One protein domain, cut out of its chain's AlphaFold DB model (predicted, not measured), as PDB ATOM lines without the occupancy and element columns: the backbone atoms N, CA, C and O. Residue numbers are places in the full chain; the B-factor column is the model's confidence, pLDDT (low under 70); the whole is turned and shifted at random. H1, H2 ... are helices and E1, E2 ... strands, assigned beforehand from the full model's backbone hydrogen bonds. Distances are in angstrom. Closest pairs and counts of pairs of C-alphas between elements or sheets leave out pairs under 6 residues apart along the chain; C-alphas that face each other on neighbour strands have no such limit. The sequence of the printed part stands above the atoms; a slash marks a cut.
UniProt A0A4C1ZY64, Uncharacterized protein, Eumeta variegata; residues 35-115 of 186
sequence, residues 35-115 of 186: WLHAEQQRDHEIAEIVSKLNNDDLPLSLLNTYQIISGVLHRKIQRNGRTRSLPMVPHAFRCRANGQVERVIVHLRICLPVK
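What this domain is: This is residues 35 to 115 of the 186 residues of an uncharacterized protein of Eumeta variegata (UniProt A0A4C1ZY64). A small, strongly twisted three-stranded sheet has H1 and H2 meeting in an L at one end of its strands, while the long E2-E3 hairpin runs away from these helices. After E3, residues 88 to 115 form a wide, loose loop and tail with no named element, reaching away from the body to one side. The printed part has 81 residues, with named elements in the order H1 H2 H3 E1 E2 E3, and the antiparallel sheet has the order E1 - E2 - E3. The class is mixed, helices and strands; the whole is only just loose, close to compact, with a radius of gyration of the C-alphas of 14.2 A and spans of 42 by 33 by 24 A.

Where its parts are: H1, residues 35 to 42, begins at C-alpha 35 (-4.319, -33.054, 10.691) and is 10.9 A long. H2, residues 44 to 54, is 15.2 A long, and H3 is residues 60 to 63. E1 is residues 66 to 69; E2, residues 72 to 79, is 21.5 A long; E3, residues 82 to 87, is 16.5 A long and ends at C-alpha 87 (-10.943, -22.797, 13.001).

How they stand to each other: E1, E2 and E3 form a meander, each strand the antiparallel neighbour of the one before. In the hairpin E1 and E2, N 67 and O 74 are within hydrogen-bond range at 2.9 A; in the hairpin E2 and E3, N 77 and O 84 are at 2.8 A. H2 is on the sheet, and the two make two layers, a helix on one face of a sheet; its closest C-alphas to E2 are those of Val 50 and Leu 73, 7.0 A. H1 only grazes the sheet, with residues 35 to 41. H1 and H2 only just touch, only at the corner, with 3 pairs of C-alphas within 8 A, the closest those of Gln 41 and Ala 47 at 5.5 A, about perpendicular at 87 degrees. H3 is not on the sheet; it is close to H2 but not clearly touching, with the closest C-alphas, Leu 53 and Leu 63, 7.3 A apart. In H1 and H2 every O i to N i+4 pair is within hydrogen-bond range; H3 is too short for such a pair.

The domain as a whole: The two C-alphas farthest apart are those of Asp 56 and Gln 100, 41.6 A. The printed part has no cut, and the five links between named elements are tight. The mean pLDDT of the printed part is 70.8; residues 92 to 115 are under 70.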
ATOM      1  N   TRP A  35      -5.247 -33.191   9.564       80.56
ATOM      2  CA  TRP A  35      -4.319 -33.054  10.691       80.56
ATOM      3  C   TRP A  35      -4.910 -32.193  11.814       80.56
ATOM      4  O   TRP A  35      -4.845 -32.564  12.980       80.56
ATOM      5  N   LEU A  36      -5.555 -31.081  11.451       81.00
ATOM      6  CA  LEU A  36      -6.130 -30.143  12.406       81.00
ATOM      7  C   LEU A  36      -7.323 -30.747  13.150       81.00
ATOM      8  O   LEU A  36      -7.482 -30.509  14.341       81.00
ATOM      9  N   HIS A  37      -8.143 -31.543  12.462       84.31
ATOM     10  CA  HIS A  37      -9.257 -32.248  13.089       84.31
ATOM     11  C   HIS A  37      -8.755 -33.264  14.119       84.31
ATOM     12  O   HIS A  37      -9.202 -33.250  15.264       84.31
ATOM     13  N   ALA A  38      -7.782 -34.095  13.730       83.50
ATOM     14  CA  ALA A  38      -7.175 -35.078  14.625       83.50
ATOM     15  C   ALA A  38      -6.557 -34.412  15.863       83.50
ATOM     16  O   ALA A  38      -6.646 -34.930  16.973       83.50
ATOM     17  N   GLU A  39      -5.966 -33.236  15.683       82.12
ATOM     18  CA  GLU A  39      -5.327 -32.512  16.770       82.12
ATOM     19  C   GLU A  39      -6.325 -31.776  17.677       82.12
ATOM     20  O   GLU A  39      -6.134 -31.715  18.887       82.12
ATOM     21  N   GLN A  40      -7.443 -31.293  17.130       86.44
ATOM     22  CA  GLN A  40      -8.558 -30.791  17.937       86.44
ATOM     23  C   GLN A  40      -9.196 -31.882  18.802       86.44
ATOM     24  O   GLN A  40      -9.573 -31.600  19.933       86.44
ATOM     25  N   GLN A  41      -9.292 -33.121  18.308       89.19
ATOM     26  CA  GLN A  41      -9.810 -34.248  19.097       89.19
ATOM     27  C   GLN A  41      -8.913 -34.606  20.289       89.19
ATOM     28  O   GLN A  41      -9.396 -35.149  21.280       89.19
ATOM     29  N   ARG A  42      -7.612 -34.310  20.198       85.75
ATOM     30  CA  ARG A  42      -6.648 -34.522  21.289       85.75
ATOM     31  C   ARG A  42      -6.706 -33.433  22.356       85.75
ATOM     32  O   ARG A  42      -6.228 -33.652  23.465       85.75
ATOM     33  N   ASP A  43      -7.262 -32.271  22.034       84.19
ATOM     34  CA  ASP A  43      -7.430 -31.178  22.982       84.19
ATOM     35  C   ASP A  43      -8.726 -31.361  23.776       84.19
ATOM     36  O   ASP A  43      -9.826 -31.246  23.237       84.19
ATOM     37  N   HIS A  44      -8.586 -31.626  25.075       88.56
ATOM     38  CA  HIS A  44      -9.713 -31.863  25.972       88.56
ATOM     39  C   HIS A  44     -10.698 -30.688  26.042       88.56
ATOM     40  O   HIS A  44     -11.902 -30.928  26.095       88.56
ATOM     41  N   GLU A  45     -10.221 -29.437  25.996       86.00
ATOM     42  CA  GLU A  45     -11.086 -28.246  26.045       86.00
ATOM     43  C   GLU A  45     -11.957 -28.179  24.784       86.00
ATOM     44  O   GLU A  45     -13.169 -27.970  24.842       86.00
ATOM     45  N   ILE A  46     -11.341 -28.397  23.621       85.69
ATOM     46  CA  ILE A  46     -12.045 -28.373  22.337       85.69
ATOM     47  C   ILE A  46     -12.995 -29.567  22.215       85.69
ATOM     48  O   ILE A  46     -14.138 -29.389  21.791       85.69
ATOM     49  N   ALA A  47     -12.558 -30.762  22.610       89.12
ATOM     50  CA  ALA A  47     -13.380 -31.966  22.589       89.12
ATOM     51  C   ALA A  47     -14.626 -31.829  23.481       89.12
ATOM     52  O   ALA A  47     -15.717 -32.237  23.080       89.12
ATOM     53  N   GLU A  48     -14.496 -31.201  24.652       89.38
ATOM     54  CA  GLU A  48     -15.626 -30.916  25.538       89.38
ATOM     55  C   GLU A  48     -16.633 -29.963  24.880       89.38
ATOM     56  O   GLU A  48     -17.838 -30.217  24.919       89.38
ATOM     57  N   ILE A  49     -16.158 -28.898  24.223       86.62
ATOM     58  CA  ILE A  49     -17.029 -27.969  23.485       86.62
ATOM     59  C   ILE A  49     -17.753 -28.695  22.350       86.62
ATOM     60  O   ILE A  49     -18.950 -28.490  22.171       86.62
ATOM     61  N   VAL A  50     -17.056 -29.553  21.599       89.62
ATOM     62  CA  VAL A  50     -17.659 -30.349  20.518       89.62
ATOM     63  C   VAL A  50     -18.729 -31.297  21.065       89.62
ATOM     64  O   VAL A  50     -19.813 -31.370  20.494       89.62
ATOM     65  N   SER A  51     -18.464 -31.976  22.183       90.69
ATOM     66  CA  SER A  51     -19.438 -32.860  22.836       90.69
ATOM     67  C   SER A  51     -20.690 -32.093  23.272       90.69
ATOM     68  O   SER A  51     -21.800 -32.451  22.891       90.69
ATOM     69  N   LYS A  52     -20.514 -30.968  23.977       87.88
ATOM     70  CA  LYS A  52     -21.627 -30.105  24.409       87.88
ATOM     71  C   LYS A  52     -22.405 -29.507  23.239       87.88
ATOM     72  O   LYS A  52     -23.604 -29.306  23.356       87.88
ATOM     73  N   LEU A  53     -21.735 -29.214  22.124       87.44
ATOM     74  CA  LEU A  53     -22.393 -28.725  20.915       87.44
ATOM     75  C   LEU A  53     -23.236 -29.819  20.250       87.44
ATOM     76  O   LEU A  53     -24.325 -29.529  19.782       87.44
ATOM     77  N   ASN A  54     -22.749 -31.062  20.219       88.19
ATOM     78  CA  ASN A  54     -23.485 -32.190  19.642       88.19
ATOM     79  C   ASN A  54     -24.662 -32.646  20.516       88.19
ATOM     80  O   ASN A  54     -25.629 -33.183  19.985       88.19
ATOM     81  N   ASN A  55     -24.573 -32.446  21.832       89.81
ATOM     82  CA  ASN A  55     -25.631 -32.780  22.788       89.81
ATOM     83  C   ASN A  55     -26.611 -31.616  23.044       89.81
ATOM     84  O   ASN A  55     -27.470 -31.742  23.906       89.81
ATOM     85  N   ASP A  56     -26.469 -30.481  22.345       82.38
ATOM     86  CA  ASP A  56     -27.246 -29.245  22.563       82.38
ATOM     87  C   ASP A  56     -27.188 -28.684  24.007       82.38
ATOM     88  O   ASP A  56     -28.006 -27.861  24.415       82.38
ATOM     89  N   ASP A  57     -26.152 -29.053  24.768       84.75
ATOM     90  CA  ASP A  57     -25.923 -28.643  26.164       84.75
ATOM     91  C   ASP A  57     -25.174 -27.300  26.285       84.75
ATOM     92  O   ASP A  57     -24.852 -26.827  27.383       84.75
ATOM     93  N   LEU A  58     -24.821 -26.675  25.158       81.56
ATOM     94  CA  LEU A  58     -24.118 -25.397  25.148       81.56
ATOM     95  C   LEU A  58     -25.108 -24.248  25.433       81.56
ATOM     96  O   LEU A  58     -26.174 -24.193  24.819       81.56
ATOM     97  N   PRO A  59     -24.773 -23.267  26.295       79.19
ATOM     98  CA  PRO A  59     -25.650 -22.125  26.526       79.19
ATOM     99  C   PRO A  59     -25.973 -21.393  25.217       79.19
ATOM    100  O   PRO A  59     -25.099 -21.190  24.369       79.19
ATOM    101  N   LEU A  60     -27.219 -20.925  25.087       75.88
ATOM    102  CA  LEU A  60     -27.755 -20.256  23.889       75.88
ATOM    103  C   LEU A  60     -26.872 -19.100  23.376       75.88
ATOM    104  O   LEU A  60     -26.790 -18.856  22.173       75.88
ATOM    105  N   SER A  61     -26.167 -18.409  24.278       75.44
ATOM    106  CA  SER A  61     -25.213 -17.343  23.941       75.44
ATOM    107  C   SER A  61     -23.997 -17.840  23.144       75.44
ATOM    108  O   SER A  61     -23.463 -17.114  22.304       75.44
ATOM    109  N   LEU A  62     -23.562 -19.080  23.373       74.69
ATOM    110  CA  LEU A  62     -22.420 -19.706  22.707       74.69
ATOM    111  C   LEU A  62     -22.825 -20.548  21.496       74.69
ATOM    112  O   LEU A  62     -22.007 -20.706  20.589       74.69
ATOM    113  N   LEU A  63     -24.072 -21.018  21.426       75.31
ATOM    114  CA  LEU A  63     -24.576 -21.814  20.302       75.31
ATOM    115  C   LEU A  63     -24.425 -21.078  18.957       75.31
ATOM    116  O   LEU A  63     -23.986 -21.644  17.960       75.31
ATOM    117  N   ASN A  64     -24.668 -19.764  18.950       77.12
ATOM    118  CA  ASN A  64     -24.494 -18.919  17.762       77.12
ATOM    119  C   ASN A  64     -23.030 -18.559  17.456       77.12
ATOM    120  O   ASN A  64     -22.740 -17.961  16.417       77.12
ATOM    121  N   THR A  65     -22.107 -18.903  18.352       82.75
ATOM    122  CA  THR A  65     -20.690 -18.538  18.266       82.75
ATOM    123  C   THR A  65     -19.854 -19.634  17.615       82.75
ATOM    124  O   THR A  65     -18.855 -19.321  16.970       82.75
ATOM    125  N   TYR A  66     -20.250 -20.899  17.735       85.19
ATOM    126  CA  TYR A  66     -19.485 -22.034  17.223       85.19
ATOM    127  C   TYR A  66     -20.213 -22.763  16.092       85.19
ATOM    128  O   TYR A  66     -21.421 -22.641  15.915       85.19
ATOM    129  N   GLN A  67     -19.449 -23.474  15.271       88.25
ATOM    130  CA  GLN A  67     -19.962 -24.358  14.229       88.25
ATOM    131  C   GLN A  67     -18.926 -25.429  13.902       88.25
ATOM    132  O   GLN A  67     -17.729 -25.170  13.999       88.25
ATOM    133  N   ILE A  68     -19.371 -26.599  13.458       89.69
ATOM    134  CA  ILE A  68     -18.479 -27.655  12.976       89.69
ATOM    135  C   ILE A  68     -18.488 -27.631  11.446       89.69
ATOM    136  O   ILE A  68     -19.549 -27.659  10.828       89.69
ATOM    137  N   ILE A  69     -17.308 -27.564  10.826       87.38
ATOM    138  CA  ILE A  69     -17.129 -27.638   9.371       87.38
ATOM    139  C   ILE A  69     -16.134 -28.753   9.077       87.38
ATOM    140  O   ILE A  69     -14.990 -28.693   9.515       87.38
ATOM    141  N   SER A  70     -16.556 -29.764   8.313       85.12
ATOM    142  CA  SER A  70     -15.709 -30.918   7.962       85.12
ATOM    143  C   SER A  70     -15.055 -31.580   9.189       85.12
ATOM    144  O   SER A  70     -13.880 -31.934   9.166       85.12
ATOM    145  N   GLY A  71     -15.801 -31.678  10.296       86.06
ATOM    146  CA  GLY A  71     -15.328 -32.221  11.576       86.06
ATOM    147  C   GLY A  71     -14.505 -31.252  12.433       86.06
ATOM    148  O   GLY A  71     -14.319 -31.500  13.621       86.06
ATOM    149  N   VAL A  72     -14.036 -30.131  11.887       87.94
ATOM    150  CA  VAL A  72     -13.248 -29.135  12.625       87.94
ATOM    151  C   VAL A  72     -14.185 -28.152  13.324       87.94
ATOM    152  O   VAL A  72     -15.136 -27.650  12.722       87.94
ATOM    153  N   LEU A  73     -13.907 -27.835  14.585       87.00
ATOM    154  CA  LEU A  73     -14.593 -26.780  15.321       87.00
ATOM    155  C   LEU A  73     -14.122 -25.408  14.828       87.00
ATOM    156  O   LEU A  73     -12.928 -25.099  14.842       87.00
ATOM    157  N   HIS A  74     -15.072 -24.572  14.434       87.50
ATOM    158  CA  HIS A  74     -14.880 -23.193  14.008       87.50
ATOM    159  C   HIS A  74     -15.659 -22.227  14.901       87.50
ATOM    160  O   HIS A  74     -16.736 -22.536  15.410       87.50
ATOM    161  N   ARG A  75     -15.142 -21.005  15.025       84.06
ATOM    162  CA  ARG A  75     -15.820 -19.866  15.634       84.06
ATOM    163  C   ARG A  75     -16.320 -18.905  14.557       84.06
ATOM    164  O   ARG A  75     -15.556 -18.473  13.690       84.06
ATOM    165  N   LYS A  76     -17.594 -18.528  14.649       83.44
ATOM    166  CA  LYS A  76     -18.208 -17.437  13.892       83.44
ATOM    167  C   LYS A  76     -17.781 -16.107  14.505       83.44
ATOM    168  O   LYS A  76     -17.925 -15.876  15.704       83.44
ATOM    169  N   ILE A  77     -17.243 -15.223  13.678       80.38
ATOM    170  CA  ILE A  77     -16.802 -13.888  14.078       80.38
ATOM    171  C   ILE A  77     -17.403 -12.887  13.107       80.38
ATOM    172  O   ILE A  77     -17.177 -12.974  11.903       80.38
ATOM    173  N   GLN A  78     -18.129 -11.907  13.628       79.12
ATOM    174  CA  GLN A  78     -18.633 -10.796  12.831       79.12
ATOM    175  C   GLN A  78     -17.654  -9.622  12.911       79.12
ATOM    176  O   GLN A  78     -17.293  -9.178  13.999       79.12
ATOM    177  N   ARG A  79     -17.191  -9.130  11.759       72.94
ATOM    178  CA  ARG A  79     -16.378  -7.909  11.640       72.94
ATOM    179  C   ARG A  79     -16.792  -7.132  10.398       72.94
ATOM    180  O   ARG A  79     -16.898  -7.712   9.321       72.94
ATOM    181  N   ASN A  80     -16.985  -5.822  10.540       76.62
ATOM    182  CA  ASN A  80     -17.360  -4.912   9.448       76.62
ATOM    183  C   ASN A  80     -18.600  -5.394   8.668       76.62
ATOM    184  O   ASN A  80     -18.588  -5.433   7.440       76.62
ATOM    185  N   GLY A  81     -19.630  -5.867   9.381       80.81
ATOM    186  CA  GLY A  81     -20.853  -6.413   8.775       80.81
ATOM    187  C   GLY A  81     -20.673  -7.739   8.024       80.81
ATOM    188  O   GLY A  81     -21.619  -8.226   7.416       80.81
ATOM    189  N   ARG A  82     -19.478  -8.346   8.052       80.31
ATOM    190  CA  ARG A  82     -19.193  -9.644   7.431       80.31
ATOM    191  C   ARG A  82     -18.968 -10.706   8.499       80.31
ATOM    192  O   ARG A  82     -18.171 -10.514   9.418       80.31
ATOM    193  N   THR A  83     -19.616 -11.853   8.339       81.62
ATOM    194  CA  THR A  83     -19.374 -13.035   9.172       81.62
ATOM    195  C   THR A  83     -18.231 -13.850   8.581       81.62
ATOM    196  O   THR A  83     -18.251 -14.205   7.405       81.62
ATOM    197  N   ARG A  84     -17.222 -14.149   9.395       80.50
ATOM    198  CA  ARG A  84     -16.110 -15.041   9.069       80.50
ATOM    199  C   ARG A  84     -16.136 -16.262   9.976       80.50
ATOM    200  O   ARG A  84     -16.594 -16.197  11.113       80.50
ATOM    201  N   SER A  85     -15.612 -17.358   9.456       82.12
ATOM    202  CA  SER A  85     -15.467 -18.638  10.138       82.12
ATOM    203  C   SER A  85     -13.980 -18.901  10.344       82.12
ATOM    204  O   SER A  85     -13.253 -18.999   9.356       82.12
ATOM    205  N   LEU A  86     -13.514 -18.986  11.591       81.06
ATOM    206  CA  LEU A  86     -12.117 -19.307  11.903       81.06
ATOM    207  C   LEU A  86     -12.024 -20.636  12.652       81.06
ATOM    208  O   LEU A  86     -12.771 -20.809  13.614       81.06
ATOM    209  N   PRO A  87     -11.126 -21.555  12.266       84.50
ATOM    210  CA  PRO A  87     -10.943 -22.797  13.001       84.50
ATOM    211  C   PRO A  87     -10.366 -22.521  14.395       84.50
ATOM    212  O   PRO A  87      -9.519 -21.642  14.576       84.50
ATOM    213  N   MET A  88     -10.824 -23.285  15.382       81.88
ATOM    214  CA  MET A  88     -10.261 -23.267  16.728       81.88
ATOM    215  C   MET A  88      -8.859 -23.883  16.715       81.88
ATOM    216  O   MET A  88      -8.643 -24.957  16.161       81.88
ATOM    217  N   VAL A  89      -7.894 -23.205  17.330       81.12
ATOM    218  CA  VAL A  89      -6.517 -23.707  17.418       81.12
ATOM    219  C   VAL A  89      -6.349 -24.485  18.727       81.12
ATOM    220  O   VAL A  89      -6.613 -23.903  19.792       81.12
ATOM    221  N   PRO A  90      -5.912 -25.761  18.678       81.69
ATOM    222  CA  PRO A  90      -5.659 -26.545  19.881       81.69
ATOM    223  C   PRO A  90      -4.614 -25.882  20.780       81.69
ATOM    224  O   PRO A  90      -3.678 -25.238  20.297       81.69
ATOM    225  N   HIS A  91      -4.763 -26.035  22.093       74.69
ATOM    226  CA  HIS A  91      -3.951 -25.384  23.114       74.69
ATOM    227  C   HIS A  91      -2.452 -25.632  22.919       74.69
ATOM    228  O   HIS A  91      -1.660 -24.705  23.061       74.69
ATOM    229  N   ALA A  92      -2.066 -26.845  22.516       68.38
ATOM    230  CA  ALA A  92      -0.675 -27.208  22.241       68.38
ATOM    231  C   ALA A  92      -0.003 -26.330  21.164       68.38
ATOM    232  O   ALA A  92       1.216 -26.174  21.175       68.38
ATOM    233  N   PHE A  93      -0.786 -25.710  20.276       68.25
ATOM    234  CA  PHE A  93      -0.304 -24.838  19.197       68.25
ATOM    235  C   PHE A  93      -0.576 -23.358  19.470       68.25
ATOM    236  O   PHE A  93      -0.262 -22.504  18.640       68.25
ATOM    237  N   ARG A  94      -1.150 -23.020  20.630       69.50
ATOM    238  CA  ARG A  94      -1.277 -21.628  21.065       69.50
ATOM    239  C   ARG A  94       0.100 -21.170  21.545       69.50
ATOM    240  O   ARG A  94       0.531 -21.500  22.646       69.50
ATOM    241  N   CYS A  95       0.822 -20.409  20.727       47.81
ATOM    242  CA  CYS A  95       2.130 -19.895  21.126       47.81
ATOM    243  C   CYS A  95       2.002 -18.897  22.287       47.81
ATOM    244  O   CYS A  95       1.294 -17.892  22.187       47.81
ATOM    245  N   ARG A  96       2.733 -19.148  23.379       40.47
ATOM    246  CA  ARG A  96       2.942 -18.192  24.472       40.47
ATOM    247  C   ARG A  96       4.191 -17.384  24.138       40.47
ATOM    248  O   ARG A  96       5.296 -17.908  24.172       40.47
ATOM    249  N   ALA A  97       4.016 -16.123  23.767       42.22
ATOM    250  CA  ALA A  97       5.122 -15.250  23.397       42.22
ATOM    251  C   ALA A  97       5.908 -14.792  24.639       42.22
ATOM    252  O   ALA A  97       5.737 -13.679  25.123       42.22
ATOM    253  N   ASN A  98       6.783 -15.667  25.127       35.97
ATOM    254  CA  ASN A  98       7.971 -15.282  25.877       35.97
ATOM    255  C   ASN A  98       9.158 -15.553  24.951       35.97
ATOM    256  O   ASN A  98       9.274 -16.646  24.406       35.97
ATOM    257  N   GLY A  99       9.935 -14.502  24.685       39.59
ATOM    258  CA  GLY A  99      10.884 -14.408  23.579       39.59
ATOM    259  C   GLY A  99      11.744 -15.651  23.377       39.59
ATOM    260  O   GLY A  99      12.414 -16.075  24.309       39.59
ATOM    261  N   GLN A 100      11.659 -16.182  22.154       32.22
ATOM    262  CA  GLN A 100      12.555 -17.065  21.386       32.22
ATOM    263  C   GLN A 100      11.633 -17.752  20.360       32.22
ATOM    264  O   GLN A 100      11.253 -18.912  20.491       32.22
ATOM    265  N   VAL A 101      11.126 -16.964  19.404       42.56
ATOM    266  CA  VAL A 101      10.214 -17.453  18.364       42.56
ATOM    267  C   VAL A 101      11.058 -17.895  17.186       42.56
ATOM    268  O   VAL A 101      11.295 -17.120  16.268       42.56
ATOM    269  N   GLU A 102      11.484 -19.151  17.195       36.62
ATOM    270  CA  GLU A 102      11.851 -19.823  15.960       36.62
ATOM    271  C   GLU A 102      11.352 -21.265  15.967       36.62
ATOM    272  O   GLU A 102      11.526 -22.007  16.929       36.62
ATOM    273  N   ARG A 103      10.761 -21.630  14.824       34.41
ATOM    274  CA  ARG A 103      10.493 -22.994  14.355       34.41
ATOM    275  C   ARG A 103       9.326 -23.718  15.033       34.41
ATOM    276  O   ARG A 103       9.487 -24.530  15.927       34.41
ATOM    277  N   VAL A 104       8.136 -23.429  14.506       33.28
ATOM    278  CA  VAL A 104       7.142 -24.357  13.909       33.28
ATOM    279  C   VAL A 104       5.763 -23.703  14.069       33.28
ATOM    280  O   VAL A 104       4.919 -24.128  14.844       33.28
ATOM    281  N   ILE A 105       5.527 -22.618  13.327       37.16
ATOM    282  CA  ILE A 105       4.163 -22.164  13.022       37.16
ATOM    283  C   ILE A 105       4.025 -22.287  11.517       37.16
ATOM    284  O   ILE A 105       4.111 -21.323  10.756       37.16
ATOM    285  N   VAL A 106       3.924 -23.533  11.077       35.38
ATOM    286  CA  VAL A 106       3.625 -23.839   9.690       35.38
ATOM    287  C   VAL A 106       2.137 -23.541   9.492       35.38
ATOM    288  O   VAL A 106       1.272 -24.228  10.018       35.38
ATOM    289  N   HIS A 107       1.862 -22.477   8.738       37.50
ATOM    290  CA  HIS A 107       0.620 -22.278   7.984       37.50
ATOM    291  C   HIS A 107      -0.715 -22.111   8.731       37.50
ATOM    292  O   HIS A 107      -1.774 -22.413   8.191       37.50
ATOM    293  N   LEU A 108      -0.714 -21.469   9.898       36.78
ATOM    294  CA  LEU A 108      -1.883 -20.703  10.336       36.78
ATOM    295  C   LEU A 108      -1.400 -19.566  11.239       36.78
ATOM    296  O   LEU A 108      -1.051 -19.792  12.393       36.78
ATOM    297  N   ARG A 109      -1.306 -18.334  10.718       36.91
ATOM    298  CA  ARG A 109      -0.970 -17.161  11.546       36.91
ATOM    299  C   ARG A 109      -2.126 -16.872  12.512       36.91
ATOM    300  O   ARG A 109      -2.960 -16.013  12.250       36.91
ATOM    301  N   ILE A 110      -2.162 -17.587  13.632       37.91
ATOM    302  CA  ILE A 110      -2.931 -17.249  14.832       37.91
ATOM    303  C   ILE A 110      -1.949 -17.287  16.011       37.91
ATOM    304  O   ILE A 110      -1.966 -18.187  16.841       37.91
ATOM    305  N   CYS A 111      -1.064 -16.288  16.071       34.66
ATOM    306  CA  CYS A 111      -0.454 -15.868  17.331       34.66
ATOM    307  C   CYS A 111      -1.300 -14.715  17.871       34.66
ATOM    308  O   CYS A 111      -1.401 -13.670  17.229       34.66
ATOM    309  N   LEU A 112      -1.939 -14.907  19.023       36.47
ATOM    310  CA  LEU A 112      -2.643 -13.833  19.727       36.47
ATOM    311  C   LEU A 112      -1.607 -12.859  20.330       36.47
ATOM    312  O   LEU A 112      -0.604 -13.325  20.876       36.47
ATOM    313  N   PRO A 113      -1.797 -11.529  20.231       33.03
ATOM    314  CA  PRO A 113      -0.775 -10.569  20.639       33.03
ATOM    315  C   PRO A 113      -0.631 -10.441  22.164       33.03
ATOM    316  O   PRO A 113      -1.598 -10.541  22.921       33.03
ATOM    317  N   VAL A 114       0.610 -10.177  22.586       31.83
ATOM    318  CA  VAL A 114       1.063  -9.904  23.962       31.83
ATOM    319  C   VAL A 114       0.675  -8.489  24.408       31.83
ATOM    320  O   VAL A 114       0.683  -7.553  23.610       31.83
ATOM    321  N   LYS A 115       0.378  -8.325  25.706       31.48
ATOM    322  CA  LYS A 115       0.174  -7.026  26.372       31.48
ATOM    323  C   LYS A 115       1.440  -6.161  26.268       31.48
ATOM    324  O   LYS A 115       2.471  -6.540  26.808       31.48
TER     325      LYS A 115